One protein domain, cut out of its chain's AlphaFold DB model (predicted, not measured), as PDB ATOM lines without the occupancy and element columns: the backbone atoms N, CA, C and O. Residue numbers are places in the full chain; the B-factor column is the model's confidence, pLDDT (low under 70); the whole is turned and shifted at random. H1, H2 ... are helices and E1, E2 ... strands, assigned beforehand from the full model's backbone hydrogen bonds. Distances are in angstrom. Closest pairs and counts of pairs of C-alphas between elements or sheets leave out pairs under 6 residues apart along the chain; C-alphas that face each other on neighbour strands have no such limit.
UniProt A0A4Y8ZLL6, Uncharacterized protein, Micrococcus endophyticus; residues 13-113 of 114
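Overview. This is residues 13 to 113 of the 114 residues of an uncharacterized protein of Micrococcus endophyticus (UniProt A0A4Y8ZLL6). A long, twisted sheet of four strands forms the body, and the part before it, H1, H2 and the link of residues 29 to 40, makes a loose arch over the sheet from H2, which grazes it near the start of E4, to H3, which grazes its other end. The 101 printed residues run H1 H2 H3 E1 E2 E3 E4; the antiparallel sheet has the order E1 - E2 - E3 - E4, and the class is mixed, helices and strands. The whole is only just loose, close to compact, with a radius of gyration of the C-alphas of 15.5 A and spans of 43 by 30 by 23 A.

Along the chain. H1, residues 13 to 18, begins at C-alpha 13 (101.879, 124.099, 123.441) and is 9.7 A long. H2 is residues 25 to 28, 5.2 A, and H3 residues 41 to 48, 10.6 A. E1 is residues 52 to 60, 25.1 A; E2 67 to 77, 30.7 A; E3 83 to 96, 33.5 A, and it bends by 70 degrees at residue 87. E4, residues 105 to 112, 20.0 A, ends at C-alpha 112 (94.311, 123.153, 112.531).

Arrangement. The strands form a meander, each the antiparallel neighbour of the one before, in three hairpins. Within hydrogen-bond range are N 54 and O 75, 2.7 A, for E1 and E2; N 70 and O 92, 2.9 A, for E2 and E3; N 93 and O 109, 2.9 A, for E3 and E4. H3 only grazes the sheet; its closest C-alphas to E1 are those of Ala 46 and Thr 52, 7.1 A. H2 only grazes it too, with the C-alphas of Arg 27 and Ser 106 at 6.0 A. H1 is not on the sheet; it is close to H2 but not clearly touching, Pro 17 and Ala 28 having the closest C-alphas, 7.5 A. In H3 every O i to N i+4 pair is within hydrogen-bond range, in H1 0 of 2, with 2 of 3 O i to N i+3 pairs; H2 is too short for an O i to N i+4 pair.

Size, cuts and confidence. The C-alphas of Gly 80 and Asp 98 are the two farthest apart, 44.1 A. The printed part has no cut, and the link H2 to H3 is long, with 12 residues. The mean pLDDT of the printed part is 87.7; residues 34 to 39 are under 70.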
ATOM      1  N   SER A  13     101.172 122.813 123.324       78.44
ATOM      2  CA  SER A  13     101.879 124.099 123.441       78.44
ATOM      3  C   SER A  13     103.268 123.970 124.077       78.44
ATOM      4  O   SER A  13     104.133 124.815 123.829       78.44
ATOM      5  N   ALA A  14     103.549 122.869 124.786       80.88
ATOM      6  CA  ALA A  14     104.860 122.580 125.382       80.88
ATOM      7  C   ALA A  14     106.003 122.502 124.348       80.88
ATOM      8  O   ALA A  14     107.183 122.674 124.669       80.88
ATOM      9  N   SER A  15     105.660 122.299 123.073       79.88
ATOM     10  CA  SER A  15     106.615 122.312 121.964       79.88
ATOM     11  C   SER A  15     107.208 123.695 121.664       79.88
ATOM     12  O   SER A  15     108.363 123.777 121.226       79.88
ATOM     13  N   ALA A  16     106.464 124.779 121.912       81.62
ATOM     14  CA  ALA A  16     106.887 126.134 121.568       81.62
ATOM     15  C   ALA A  16     108.080 126.621 122.414       81.62
ATOM     16  O   ALA A  16     109.054 127.084 121.814       81.62
ATOM     17  N   PRO A  17     108.105 126.450 123.755       86.19
ATOM     18  CA  PRO A  17     109.282 126.760 124.570       86.19
ATOM     19  C   PRO A  17     110.551 126.040 124.107       86.19
ATOM     20  O   PRO A  17     111.619 126.644 124.047       86.19
ATOM     21  N   ARG A  18     110.446 124.766 123.704       86.31
ATOM     22  CA  ARG A  18     111.599 124.001 123.196       86.31
ATOM     23  C   ARG A  18     112.162 124.590 121.898       86.31
ATOM     24  O   ARG A  18     113.364 124.524 121.652       86.31
ATOM     25  N   ALA A  19     111.307 125.201 121.081       87.38
ATOM     26  CA  ALA A  19     111.690 125.869 119.840       87.38
ATOM     27  C   ALA A  19     112.166 127.322 120.035       87.38
ATOM     28  O   ALA A  19     112.571 127.951 119.060       87.38
ATOM     29  N   ALA A  20     112.162 127.863 121.261       90.75
ATOM     30  CA  ALA A  20     112.488 129.267 121.531       90.75
ATOM     31  C   ALA A  20     113.869 129.702 121.007       90.75
ATOM     32  O   ALA A  20     114.037 130.849 120.606       90.75
ATOM     33  N   HIS A  21     114.842 128.786 120.961       91.69
ATOM     34  CA  HIS A  21     116.192 129.044 120.447       91.69
ATOM     35  C   HIS A  21     116.242 129.350 118.936       91.69
ATOM     36  O   HIS A  21     117.229 129.902 118.460       91.69
ATOM     37  N   LEU A  22     115.188 129.008 118.186       92.31
ATOM     38  CA  LEU A  22     115.034 129.333 116.762       92.31
ATOM     39  C   LEU A  22     114.359 130.696 116.544       92.31
ATOM     40  O   LEU A  22     114.245 131.167 115.412       92.31
ATOM     41  N   MET A  23     113.864 131.319 117.615       93.81
ATOM     42  CA  MET A  23     113.119 132.570 117.563       93.81
ATOM     43  C   MET A  23     114.012 133.758 117.907       93.81
ATOM     44  O   MET A  23     115.028 133.633 118.592       93.81
ATOM     45  N   THR A  24     113.585 134.950 117.493       94.94
ATOM     46  CA  THR A  24     114.168 136.184 118.025       94.94
ATOM     47  C   THR A  24     113.962 136.255 119.549       94.94
ATOM     48  O   THR A  24     112.941 135.776 120.060       94.94
ATOM     49  N   PRO A  25     114.856 136.922 120.309       93.94
ATOM     50  CA  PRO A  25     114.683 137.077 121.757       93.94
ATOM     51  C   PRO A  25     113.353 137.734 122.148       93.94
ATOM     52  O   PRO A  25     112.770 137.407 123.183       93.94
ATOM     53  N   ALA A  26     112.854 138.657 121.320       92.44
ATOM     54  CA  ALA A  26     111.572 139.317 121.537       92.44
ATOM     55  C   ALA A  26     110.386 138.350 121.379       92.44
ATOM     56  O   ALA A  26     109.457 138.394 122.185       92.44
ATOM     57  N   ARG A  27     110.421 137.461 120.378       93.44
ATOM     58  CA  ARG A  27     109.372 136.459 120.142       93.44
ATOM     59  C   ARG A  27     109.404 135.332 121.167       93.44
ATOM     60  O   ARG A  27     108.341 134.943 121.651       93.44
ATOM     61  N   ALA A  28     110.593 134.868 121.556       91.75
ATOM     62  CA  ALA A  28     110.765 133.837 122.580       91.75
ATOM     63  C   ALA A  28     110.117 134.234 123.922       91.75
ATOM     64  O   ALA A  28     109.436 133.426 124.547       91.75
ATOM     65  N   LYS A  29     110.236 135.507 124.328       90.62
ATOM     66  CA  LYS A  29     109.596 136.047 125.547       90.62
ATOM     67  C   LYS A  29     108.065 136.077 125.499       90.62
ATOM     68  O   LYS A  29     107.436 136.227 126.539       90.62
ATOM     69  N   LYS A  30     107.472 135.987 124.308       89.31
ATOM     70  CA  LYS A  30     106.019 136.017 124.090       89.31
ATOM     71  C   LYS A  30     105.427 134.619 123.900       89.31
ATOM     72  O   LYS A  30     104.280 134.509 123.475       89.31
ATOM     73  N   ILE A  31     106.197 133.548 124.090       85.50
ATOM     74  CA  ILE A  31     105.645 132.193 124.030       85.50
ATOM     75  C   ILE A  31     104.648 132.048 125.180       85.50
ATOM     76  O   ILE A  31     105.008 132.209 126.341       85.50
ATOM     77  N   LEU A  32     103.397 131.765 124.830       73.50
ATOM     78  CA  LEU A  32     102.351 131.436 125.785       73.50
ATOM     79  C   LEU A  32     102.227 129.916 125.808       73.50
ATOM     80  O   LEU A  32     101.963 129.304 124.774       73.50
ATOM     81  N   VAL A  33     102.457 129.328 126.975       70.75
ATOM     82  CA  VAL A  33     102.108 127.934 127.257       70.75
ATOM     83  C   VAL A  33     100.733 127.969 127.903       70.75
ATOM     84  O   VAL A  33     100.460 128.855 128.713       70.75
ATOM     85  N   SER A  34      99.839 127.073 127.502       63.91
ATOM     86  CA  SER A  34      98.536 126.994 128.153       63.91
ATOM     87  C   SER A  34      98.703 126.446 129.570       63.91
ATOM     88  O   SER A  34      99.263 125.369 129.764       63.91
ATOM     89  N   ASP A  35      98.161 127.156 130.559       55.66
ATOM     90  CA  ASP A  35      98.086 126.664 131.943       55.66
ATOM     91  C   ASP A  35      96.931 125.665 132.139       55.66
ATOM     92  O   ASP A  35      96.828 124.996 133.167       55.66
ATOM     93  N   ARG A  36      96.020 125.579 131.161       50.78
ATOM     94  CA  ARG A  36      94.902 124.633 131.142       50.78
ATOM     95  C   ARG A  36      95.167 123.634 130.028       50.78
ATOM     96  O   ARG A  36      94.799 123.891 128.883       50.78
ATOM     97  N   GLY A  37      95.827 122.527 130.361       56.16
ATOM     98  CA  GLY A  37      96.038 121.431 129.419       56.16
ATOM     99  C   GLY A  37      94.700 121.023 128.804       56.16
ATOM    100  O   GLY A  37      93.768 120.650 129.518       56.16
ATOM    101  N   THR A  38      94.567 121.160 127.487       59.03
ATOM    102  CA  THR A  38      93.405 120.628 126.766       59.03
ATOM    103  C   THR A  38      93.803 119.282 126.188       59.03
ATOM    104  O   THR A  38      94.459 119.201 125.156       59.03
ATOM    105  N   SER A  39      93.456 118.209 126.894       69.06
ATOM    106  CA  SER A  39      93.795 116.856 126.459       69.06
ATOM    107  C   SER A  39      92.670 116.299 125.591       69.06
ATOM    108  O   SER A  39      91.556 116.060 126.060       69.06
ATOM    109  N   THR A  40      92.957 116.099 124.307       79.12
ATOM    110  CA  THR A  40      92.090 115.322 123.416       79.12
ATOM    111  C   THR A  40      92.099 113.843 123.842       79.12
ATOM    112  O   THR A  40      93.050 113.407 124.495       79.12
ATOM    113  N   PRO A  41      91.091 113.027 123.471       86.25
ATOM    114  CA  PRO A  41      91.118 111.586 123.750       86.25
ATOM    115  C   PRO A  41      92.383 110.894 123.223       86.25
ATOM    116  O   PRO A  41      92.925 110.003 123.867       86.25
ATOM    117  N   GLU A  42      92.878 111.350 122.074       85.38
ATOM    118  CA  GLU A  42      94.136 110.908 121.474       85.38
ATOM    119  C   GLU A  42      95.348 111.244 122.355       85.38
ATOM    120  O   GLU A  42      96.188 110.381 122.594       85.38
ATOM    121  N   TRP A  43      95.410 112.463 122.903       87.50
ATOM    122  CA  TRP A  43      96.460 112.865 123.842       87.50
ATOM    123  C   TRP A  43      96.430 112.036 125.130       87.50
ATOM    124  O   TRP A  43      97.479 111.626 125.619       87.50
ATOM    125  N   ILE A  44      95.234 111.763 125.664       88.38
ATOM    126  CA  ILE A  44      95.055 110.924 126.860       88.38
ATOM    127  C   ILE A  44      95.558 109.503 126.585       88.38
ATOM    128  O   ILE A  44      96.382 109.000 127.343       88.38
ATOM    129  N   ALA A  45      95.138 108.891 125.473       88.94
ATOM    130  CA  ALA A  45      95.595 107.557 125.085       88.94
ATOM    131  C   ALA A  45      97.121 107.504 124.896       88.94
ATOM    132  O   ALA A  45      97.781 106.570 125.355       88.94
ATOM    133  N   ALA A  46      97.697 108.536 124.273       90.56
ATOM    134  CA  ALA A  46      99.138 108.656 124.113       90.56
ATOM    135  C   ALA A  46      99.868 108.811 125.460       90.56
ATOM    136  O   ALA A  46     100.936 108.229 125.639       90.56
ATOM    137  N   ALA A  47      99.300 109.540 126.426       90.56
ATOM    138  CA  ALA A  47      99.870 109.675 127.765       90.56
ATOM    139  C   ALA A  47      99.826 108.347 128.540       90.56
ATOM    140  O   ALA A  47     100.853 107.906 129.054       90.56
ATOM    141  N   GLU A  48      98.672 107.672 128.563       90.62
ATOM    142  CA  GLU A  48      98.493 106.368 129.220       90.62
ATOM    143  C   GLU A  48      99.418 105.292 128.631       90.62
ATOM    144  O   GLU A  48      99.975 104.465 129.354       90.62
ATOM    145  N   GLY A  49      99.621 105.329 127.313       90.50
ATOM    146  CA  GLY A  49     100.486 104.404 126.593       90.50
ATOM    147  C   GLY A  49     101.978 104.760 126.598       90.50
ATOM    148  O   GLY A  49     102.771 103.995 126.046       90.50
ATOM    149  N   ASN A  50     102.384 105.889 127.194       92.44
ATOM    150  CA  ASN A  50     103.737 106.460 127.078       92.44
ATOM    151  C   ASN A  50     104.202 106.634 125.619       92.44
ATOM    152  O   ASN A  50     105.360 106.383 125.276       92.44
ATOM    153  N   TRP A  51     103.288 107.023 124.735       93.25
ATOM    154  CA  TRP A  51     103.594 107.271 123.334       93.25
ATOM    155  C   TRP A  51     104.305 108.615 123.166       93.25
ATOM    156  O   TRP A  51     104.227 109.507 124.010       93.25
ATOM    157  N   THR A  52     104.987 108.781 122.039       92.69
ATOM    158  CA  THR A  52     105.615 110.047 121.642       92.69
ATOM    159  C   THR A  52     105.179 110.422 120.236       92.69
ATOM    160  O   THR A  52     104.953 109.542 119.410       92.69
ATOM    161  N   SER A  53     105.016 111.714 119.950       91.56
ATOM    162  CA  SER A  53     104.617 112.151 118.612       91.56
ATOM    163  C   SER A  53     105.836 112.316 117.704       91.56
ATOM    164  O   SER A  53     106.775 113.039 118.045       91.56
ATOM    165  N   GLU A  54     105.775 111.804 116.491       91.88
ATOM    166  CA  GLU A  54     106.734 112.073 115.427       91.88
ATOM    167  C   GLU A  54     106.086 113.000 114.394       91.88
ATOM    168  O   GLU A  54     105.096 112.613 113.769       91.88
ATOM    169  N   PRO A  55     106.582 114.243 114.229       91.06
ATOM    170  CA  PRO A  55     106.031 115.156 113.243       91.06
ATOM    171  C   PRO A  55     106.512 114.787 111.836       91.06
ATOM    172  O   PRO A  55     107.714 114.707 111.579       91.06
ATOM    173  N   ASN A  56     105.578 114.671 110.900       91.62
ATOM    174  CA  ASN A  56     105.847 114.630 109.469       91.62
ATOM    175  C   ASN A  56     105.659 116.040 108.907       91.62
ATOM    176  O   ASN A  56     104.578 116.620 109.010       91.62
ATOM    177  N   VAL A  57     106.723 116.607 108.339       92.31
ATOM    178  CA  VAL A  57     106.797 118.030 107.993       92.31
ATOM    179  C   VAL A  57     106.933 118.205 106.486       92.31
ATOM    180  O   VAL A  57     107.840 117.646 105.877       92.31
ATOM    181  N   THR A  58     106.062 119.018 105.889       93.88
ATOM    182  CA  THR A  58     106.125 119.395 104.471       93.88
ATOM    183  C   THR A  58     106.125 120.913 104.339       93.88
ATOM    184  O   THR A  58     105.215 121.578 104.828       93.88
ATOM    185  N   ILE A  59     107.138 121.467 103.670       92.75
ATOM    186  CA  ILE A  59     107.179 122.897 103.337       92.75
ATOM    187  C   ILE A  59     106.234 123.142 102.161       92.75
ATOM    188  O   ILE A  59     106.296 122.437 101.153       92.75
ATOM    189  N   VAL A  60     105.371 124.143 102.294       90.75
ATOM    190  CA  VAL A  60     104.450 124.575 101.244       90.75
ATOM    191  C   VAL A  60     105.068 125.783 100.540       90.75
ATOM    192  O   VAL A  60     105.361 126.774 101.208       90.75
ATOM    193  N   PRO A  61     105.313 125.723  99.219       85.94
ATOM    194  CA  PRO A  61     105.781 126.883  98.474       85.94
ATOM    195  C   PRO A  61     104.743 128.011  98.502       85.94
ATOM    196  O   PRO A  61     103.574 127.775  98.200       85.94
ATOM    197  N   ASP A  62     105.188 129.227  98.804       85.38
ATOM    198  CA  ASP A  62     104.392 130.456  98.735       85.38
ATOM    199  C   ASP A  62     105.238 131.581  98.105       85.38
ATOM    200  O   ASP A  62     106.456 131.466  97.950       85.38
ATOM    201  N   SER A  63     104.571 132.651  97.689       82.12
ATOM    202  CA  SER A  63     105.126 133.864  97.095       82.12
ATOM    203  C   SER A  63     105.746 134.841  98.097       82.12
ATOM    204  O   SER A  63     106.517 135.701  97.674       82.12
ATOM    205  N   ASP A  64     105.435 134.729  99.393       86.75
ATOM    206  CA  ASP A  64     106.022 135.580 100.433       86.75
ATOM    207  C   ASP A  64     107.471 135.143 100.742       86.75
ATOM    208  O   ASP A  64     107.679 134.076 101.322       86.75
ATOM    209  N   PRO A  65     108.494 135.946 100.386       83.12
ATOM    210  CA  PRO A  65     109.892 135.577 100.595       83.12
ATOM    211  C   PRO A  65     110.327 135.627 102.065       83.12
ATOM    212  O   PRO A  65     111.405 135.126 102.391       83.12
ATOM    213  N   ASN A  66     109.525 136.245 102.935       88.62
ATOM    214  CA  ASN A  66     109.832 136.436 104.349       88.62
ATOM    215  C   ASN A  66     109.067 135.461 105.252       88.62
ATOM    216  O   ASN A  66     109.224 135.509 106.473       88.62
ATOM    217  N   ALA A  67     108.292 134.545 104.670       92.81
ATOM    218  CA  ALA A  67     107.527 133.555 105.405       92.81
ATOM    219  C   ALA A  67     107.847 132.124 104.959       92.81
ATOM    220  O   ALA A  67     108.110 131.843 103.792       92.81
ATOM    221  N   ILE A  68     107.792 131.193 105.910       93.19
ATOM    222  CA  ILE A  68     107.875 129.755 105.655       93.19
ATOM    223  C   ILE A  68     106.553 129.121 106.070       93.19
ATOM    224  O   ILE A  68     106.190 129.127 107.250       93.19
ATOM    225  N   TYR A  69     105.860 128.538 105.098       94.56
ATOM    226  CA  TYR A  69     104.613 127.813 105.301       94.56
ATOM    227  C   TYR A  69     104.914 126.332 105.458       94.56
ATOM    228  O   TYR A  69     105.648 125.737 104.665       94.56
ATOM    229  N   VAL A  70     104.365 125.726 106.505       93.44
ATOM    230  CA  VAL A  70     104.680 124.347 106.858       93.44
ATOM    231  C   VAL A  70     103.418 123.593 107.228       93.44
ATOM    232  O   VAL A  70     102.764 123.915 108.214       93.44
ATOM    233  N   ASN A  71     103.128 122.540 106.472       93.38
ATOM    234  CA  ASN A  71     102.124 121.556 106.831       93.38
ATOM    235  C   ASN A  71     102.748 120.470 107.697       93.38
ATOM    236  O   ASN A  71     103.849 119.985 107.428       93.38
ATOM    237  N   VAL A  72     102.021 120.091 108.739       91.25
ATOM    238  CA  VAL A  72     102.476 119.126 109.728       91.25
ATOM    239  C   VAL A  72     101.359 118.157 110.031       91.25
ATOM    240  O   VAL A  72     100.228 118.558 110.317       91.25
ATOM    241  N   THR A  73     101.705 116.883 109.991       91.75
ATOM    242  CA  THR A  73     100.914 115.805 110.577       91.75
ATOM    243  C   THR A  73     101.766 115.097 111.619       91.75
ATOM    244  O   THR A  73     102.982 115.291 111.669       91.75
ATOM    245  N   TRP A  74     101.147 114.291 112.471       90.56
ATOM    246  CA  TRP A  74     101.864 113.545 113.497       90.56
ATOM    247  C   TRP A  74     101.543 112.063 113.399       90.56
ATOM    248  O   TRP A  74     100.449 111.675 113.001       90.56
ATOM    249  N   THR A  75     102.512 111.246 113.777       93.25
ATOM    250  CA  THR A  75     102.344 109.818 114.031       93.25
ATOM    251  C   THR A  75     102.704 109.576 115.490       93.25
ATOM    252  O   THR A  75     103.737 110.052 115.952       93.25
ATOM    253  N   TRP A  76     101.885 108.850 116.237       93.00
ATOM    254  CA  TRP A  76     102.228 108.438 117.596       93.00
ATOM    255  C   TRP A  76     103.044 107.157 117.568       93.00
ATOM    256  O   TRP A  76     102.679 106.208 116.880       93.00
ATOM    257  N   ARG A  77     104.130 107.104 118.336       94.94
ATOM    258  CA  ARG A  77     104.992 105.929 118.480       94.94
ATOM    259  C   ARG A  77     104.982 105.431 119.919       94.94
ATOM    260  O   ARG A  77     105.320 106.181 120.835       94.94
ATOM    261  N   GLU A  78     104.642 104.158 120.101       94.31
ATOM    262  CA  GLU A  78     104.710 103.472 121.393       94.31
ATOM    263  C   GLU A  78     106.158 103.074 121.760       94.31
ATOM    264  O   GLU A  78     106.982 102.868 120.861       94.31
ATOM    265  N   PRO A  79     106.463 102.811 123.049       87.94
ATOM    266  CA  PRO A  79     107.764 102.284 123.489       87.94
ATOM    267  C   PRO A  79     108.188 100.931 122.876       87.94
ATOM    268  O   PRO A  79     109.346 100.544 122.991       87.94
ATOM    269  N   GLY A  80     107.287 100.214 122.195       88.31
ATOM    270  CA  GLY A  80     107.579  98.979 121.452       88.31
ATOM    271  C   GLY A  80     107.765  99.164 119.940       88.31
ATOM    272  O   GLY A  80     107.887  98.181 119.215       88.31
ATOM    273  N   GLY A  81     107.742 100.403 119.441       88.00
ATOM    274  CA  GLY A  81     107.923 100.719 118.021       88.00
ATOM    275  C   GLY A  81     106.660 100.622 117.161       88.00
ATOM    276  O   GLY A  81     106.710 101.010 115.994       88.00
ATOM    277  N   LYS A  82     105.529 100.169 117.722       93.75
ATOM    278  CA  LYS A  82     104.215 100.272 117.078       93.75
ATOM    279  C   LYS A  82     103.844 101.745 116.888       93.75
ATOM    280  O   LYS A  82     104.152 102.581 117.739       93.75
ATOM    281  N   THR A  83     103.186 102.044 115.774       93.62
ATOM    282  CA  THR A  83     102.769 103.399 115.414       93.62
ATOM    283  C   THR A  83     101.256 103.508 115.267       93.62
ATOM    284  O   THR A  83     100.603 102.545 114.866       93.62
ATOM    285  N   HIS A  84     100.723 104.696 115.543       90.50
ATOM    286  CA  HIS A  84      99.328 105.078 115.315       90.50
ATOM    287  C   HIS A  84      99.285 106.388 114.547       90.50
ATOM    288  O   HIS A  84     100.090 107.286 114.803       90.50
ATOM    289  N   ASP A  85      98.342 106.509 113.624       89.38
ATOM    290  CA  ASP A  85      98.157 107.759 112.899       89.38
ATOM    291  C   ASP A  85      97.640 108.836 113.848       89.38
ATOM    292  O   ASP A  85      96.715 108.603 114.627       89.38
ATOM    293  N   GLY A  86      98.257 110.014 113.788       86.06
ATOM    294  CA  GLY A  86      97.768 111.172 114.508       86.06
ATOM    295  C   GLY A  86      96.644 111.858 113.739       86.06
ATOM    296  O   GLY A  86      96.713 112.008 112.515       86.06
ATOM    297  N   HIS A  87      95.606 112.303 114.442       85.56
ATOM    298  CA  HIS A  87      94.483 113.006 113.816       85.56
ATOM    299  C   HIS A  87      94.727 114.511 113.698       85.56
ATOM    300  O   HIS A  87      94.135 115.170 112.842       85.56
ATOM    301  N   THR A  88      95.629 115.063 114.513       83.75
ATOM    302  CA  THR A  88      96.013 116.470 114.416       83.75
ATOM    303  C   THR A  88      96.748 116.732 113.101       83.75
ATOM    304  O   THR A  88      97.738 116.084 112.758       83.75
ATOM    305  N   ARG A  89      96.282 117.740 112.364       88.12
ATOM    306  CA  ARG A  89      96.957 118.307 111.194       88.12
ATOM    307  C   ARG A  89      97.023 119.811 111.371       88.12
ATOM    308  O   ARG A  89      96.040 120.419 111.789       88.12
ATOM    309  N   ARG A  90      98.164 120.425 111.066       90.06
ATOM    310  CA  ARG A  90      98.346 121.874 111.208       90.06
ATOM    311  C   ARG A  90      99.073 122.476 110.034       90.06
ATOM    312  O   ARG A  90      99.989 121.867 109.493       90.06
ATOM    313  N   MET A  91      98.713 123.716 109.737       92.12
ATOM    314  CA  MET A  91      99.550 124.613 108.959       92.12
ATOM    315  C   MET A  91     100.154 125.646 109.901       92.12
ATOM    316  O   MET A  91      99.425 126.333 110.616       92.12
ATOM    317  N   PHE A  92     101.477 125.740 109.900       91.88
ATOM    318  CA  PHE A  92     102.231 126.813 110.529       91.88
ATOM    319  C   PHE A  92     102.660 127.824 109.474       91.88
ATOM    320  O   PHE A  92     103.033 127.452 108.362       91.88
ATOM    321  N   VAL A  93     102.663 129.093 109.862       93.69
ATOM    322  CA  VAL A  93     103.263 130.183 109.095       93.69
ATOM    323  C   VAL A  93     104.322 130.809 109.984       93.69
ATOM    324  O   VAL A  93     103.991 131.377 111.025       93.69
ATOM    325  N   PHE A  94     105.589 130.665 109.608       93.50
ATOM    326  CA  PHE A  94     106.719 131.253 110.320       93.50
ATOM    327  C   PHE A  94     107.169 132.508 109.590       93.50
ATOM    328  O   PHE A  94     107.662 132.422 108.470       93.50
ATOM    329  N   GLN A  95     107.020 133.658 110.235       95.50
ATOM    330  CA  GLN A  95     107.595 134.907 109.762       95.50
ATOM    331  C   GLN A  95     109.070 134.934 110.154       95.50
ATOM    332  O   GLN A  95     109.420 134.695 111.315       95.50
ATOM    333  N   MET A  96     109.935 135.195 109.184       94.62
ATOM    334  CA  MET A  96     111.383 135.175 109.348       94.62
ATOM    335  C   MET A  96     111.925 136.602 109.470       94.62
ATOM    336  O   MET A  96     111.284 137.576 109.083       94.62
ATOM    337  N   THR A  97     113.107 136.756 110.054       94.12
ATOM    338  CA  THR A  97     113.843 138.024 110.011       94.12
ATOM    339  C   THR A  97     114.435 138.266 108.624       94.12
ATOM    340  O   THR A  97     114.872 137.320 107.974       94.12
ATOM    341  N   ASP A  98     114.589 139.534 108.233       89.31
ATOM    342  CA  ASP A  98     115.241 139.913 106.965       89.31
ATOM    343  C   ASP A  98     116.753 139.578 106.921       89.31
ATOM    344  O   ASP A  98     117.385 139.649 105.862       89.31
ATOM    345  N   ASP A  99     117.363 139.199 108.055       89.00
ATOM    346  CA  ASP A  99     118.751 138.726 108.106       89.00
ATOM    347  C   ASP A  99     118.896 137.344 107.448       89.00
ATOM    348  O   ASP A  99     118.694 136.299 108.065       89.00
ATOM    349  N   LYS A 100     119.324 137.347 106.183       83.56
ATOM    350  CA  LYS A 100     119.580 136.128 105.404       83.56
ATOM    351  C   LYS A 100     120.789 135.318 105.880       83.56
ATOM    352  O   LYS A 100     120.912 134.162 105.489       83.56
ATOM    353  N   LYS A 101     121.707 135.903 106.658       88.62
ATOM    354  CA  LYS A 101     122.881 135.179 107.178       88.62
ATOM    355  C   LYS A 101     122.520 134.375 108.421       88.62
ATOM    356  O   LYS A 101     123.045 133.280 108.585       88.62
ATOM    357  N   ASN A 102     121.622 134.905 109.250       89.12
ATOM    358  CA  ASN A 102     121.127 134.254 110.460       89.12
ATOM    359  C   ASN A 102     119.599 134.402 110.569       89.12
ATOM    360  O   ASN A 102     119.115 135.171 111.402       89.12
ATOM    361  N   PRO A 103     118.819 133.686 109.741       91.19
ATOM    362  CA  PRO A 103     117.369 133.799 109.772       91.19
ATOM    363  C   PRO A 103     116.819 133.263 111.097       91.19
ATOM    364  O   PRO A 103     117.098 132.130 111.492       91.19
ATOM    365  N   GLN A 104     116.005 134.070 111.773       95.19
ATOM    366  CA  GLN A 104     115.291 133.691 112.992       95.19
ATOM    367  C   GLN A 104     113.786 133.847 112.797       95.19
ATOM    368  O   GLN A 104     113.339 134.661 111.993       95.19
ATOM    369  N   ILE A 105     112.996 133.118 113.584       94.62
ATOM    370  CA  ILE A 105     111.539 133.276 113.602       94.62
ATOM    371  C   ILE A 105     111.196 134.568 114.362       94.62
ATOM    372  O   ILE A 105     111.409 134.674 115.579       94.62
ATOM    373  N   SER A 106     110.694 135.569 113.645       95.19
ATOM    374  CA  SER A 106     110.246 136.856 114.187       95.19
ATOM    375  C   SER A 106     108.818 136.767 114.723       95.19
ATOM    376  O   SER A 106     108.525 137.326 115.783       95.19
ATOM    377  N   ASP A 107     107.965 135.990 114.055       93.81
ATOM    378  CA  ASP A 107     106.627 135.648 114.520       93.81
ATOM    379  C   ASP A 107     106.144 134.302 113.968       93.81
ATOM    380  O   ASP A 107     106.749 133.743 113.055       93.81
ATOM    381  N   TYR A 108     105.056 133.761 114.517       91.94
ATOM    382  CA  TYR A 108     104.393 132.609 113.918       91.94
ATOM    383  C   TYR A 108     102.901 132.546 114.235       91.94
ATOM    384  O   TYR A 108     102.454 132.919 115.321       91.94
ATOM    385  N   THR A 109     102.145 131.987 113.299       90.25
ATOM    386  CA  THR A 109     100.742 131.606 113.487       90.25
ATOM    387  C   THR A 109     100.553 130.146 113.116       90.25
ATOM    388  O   THR A 109     101.352 129.569 112.376       90.25
ATOM    389  N   TRP A 110      99.485 129.536 113.613       88.81
ATOM    390  CA  TRP A 110      99.103 128.194 113.208       88.81
ATOM    391  C   TRP A 110      97.591 128.043 113.191       88.81
ATOM    392  O   TRP A 110      96.873 128.748 113.899       88.81
ATOM    393  N   GLN A 111      97.123 127.097 112.387       88.00
ATOM    394  CA  GLN A 111      95.733 126.670 112.364       88.00
ATOM    395  C   GLN A 111      95.656 125.155 112.210       88.00
ATOM    396  O   GLN A 111      96.508 124.548 111.554       88.00
ATOM    397  N   ASN A 112      94.629 124.549 112.801       86.56
ATOM    398  CA  ASN A 112      94.311 123.153 112.531       86.56
ATOM    399  C   ASN A 112      93.729 123.027 111.117       86.56
ATOM    400  O   ASN A 112      92.957 123.879 110.675       86.56
ATOM    401  N   LEU A 113      94.108 121.962 110.421       83.94
ATOM    402  CA  LEU A 113      93.542 121.564 109.139       83.94
ATOM    403  C   LEU A 113      92.532 120.440 109.406       83.94
ATOM    404  O   LEU A 113      92.843 119.524 110.167       83.94
TER     405      LEU A 113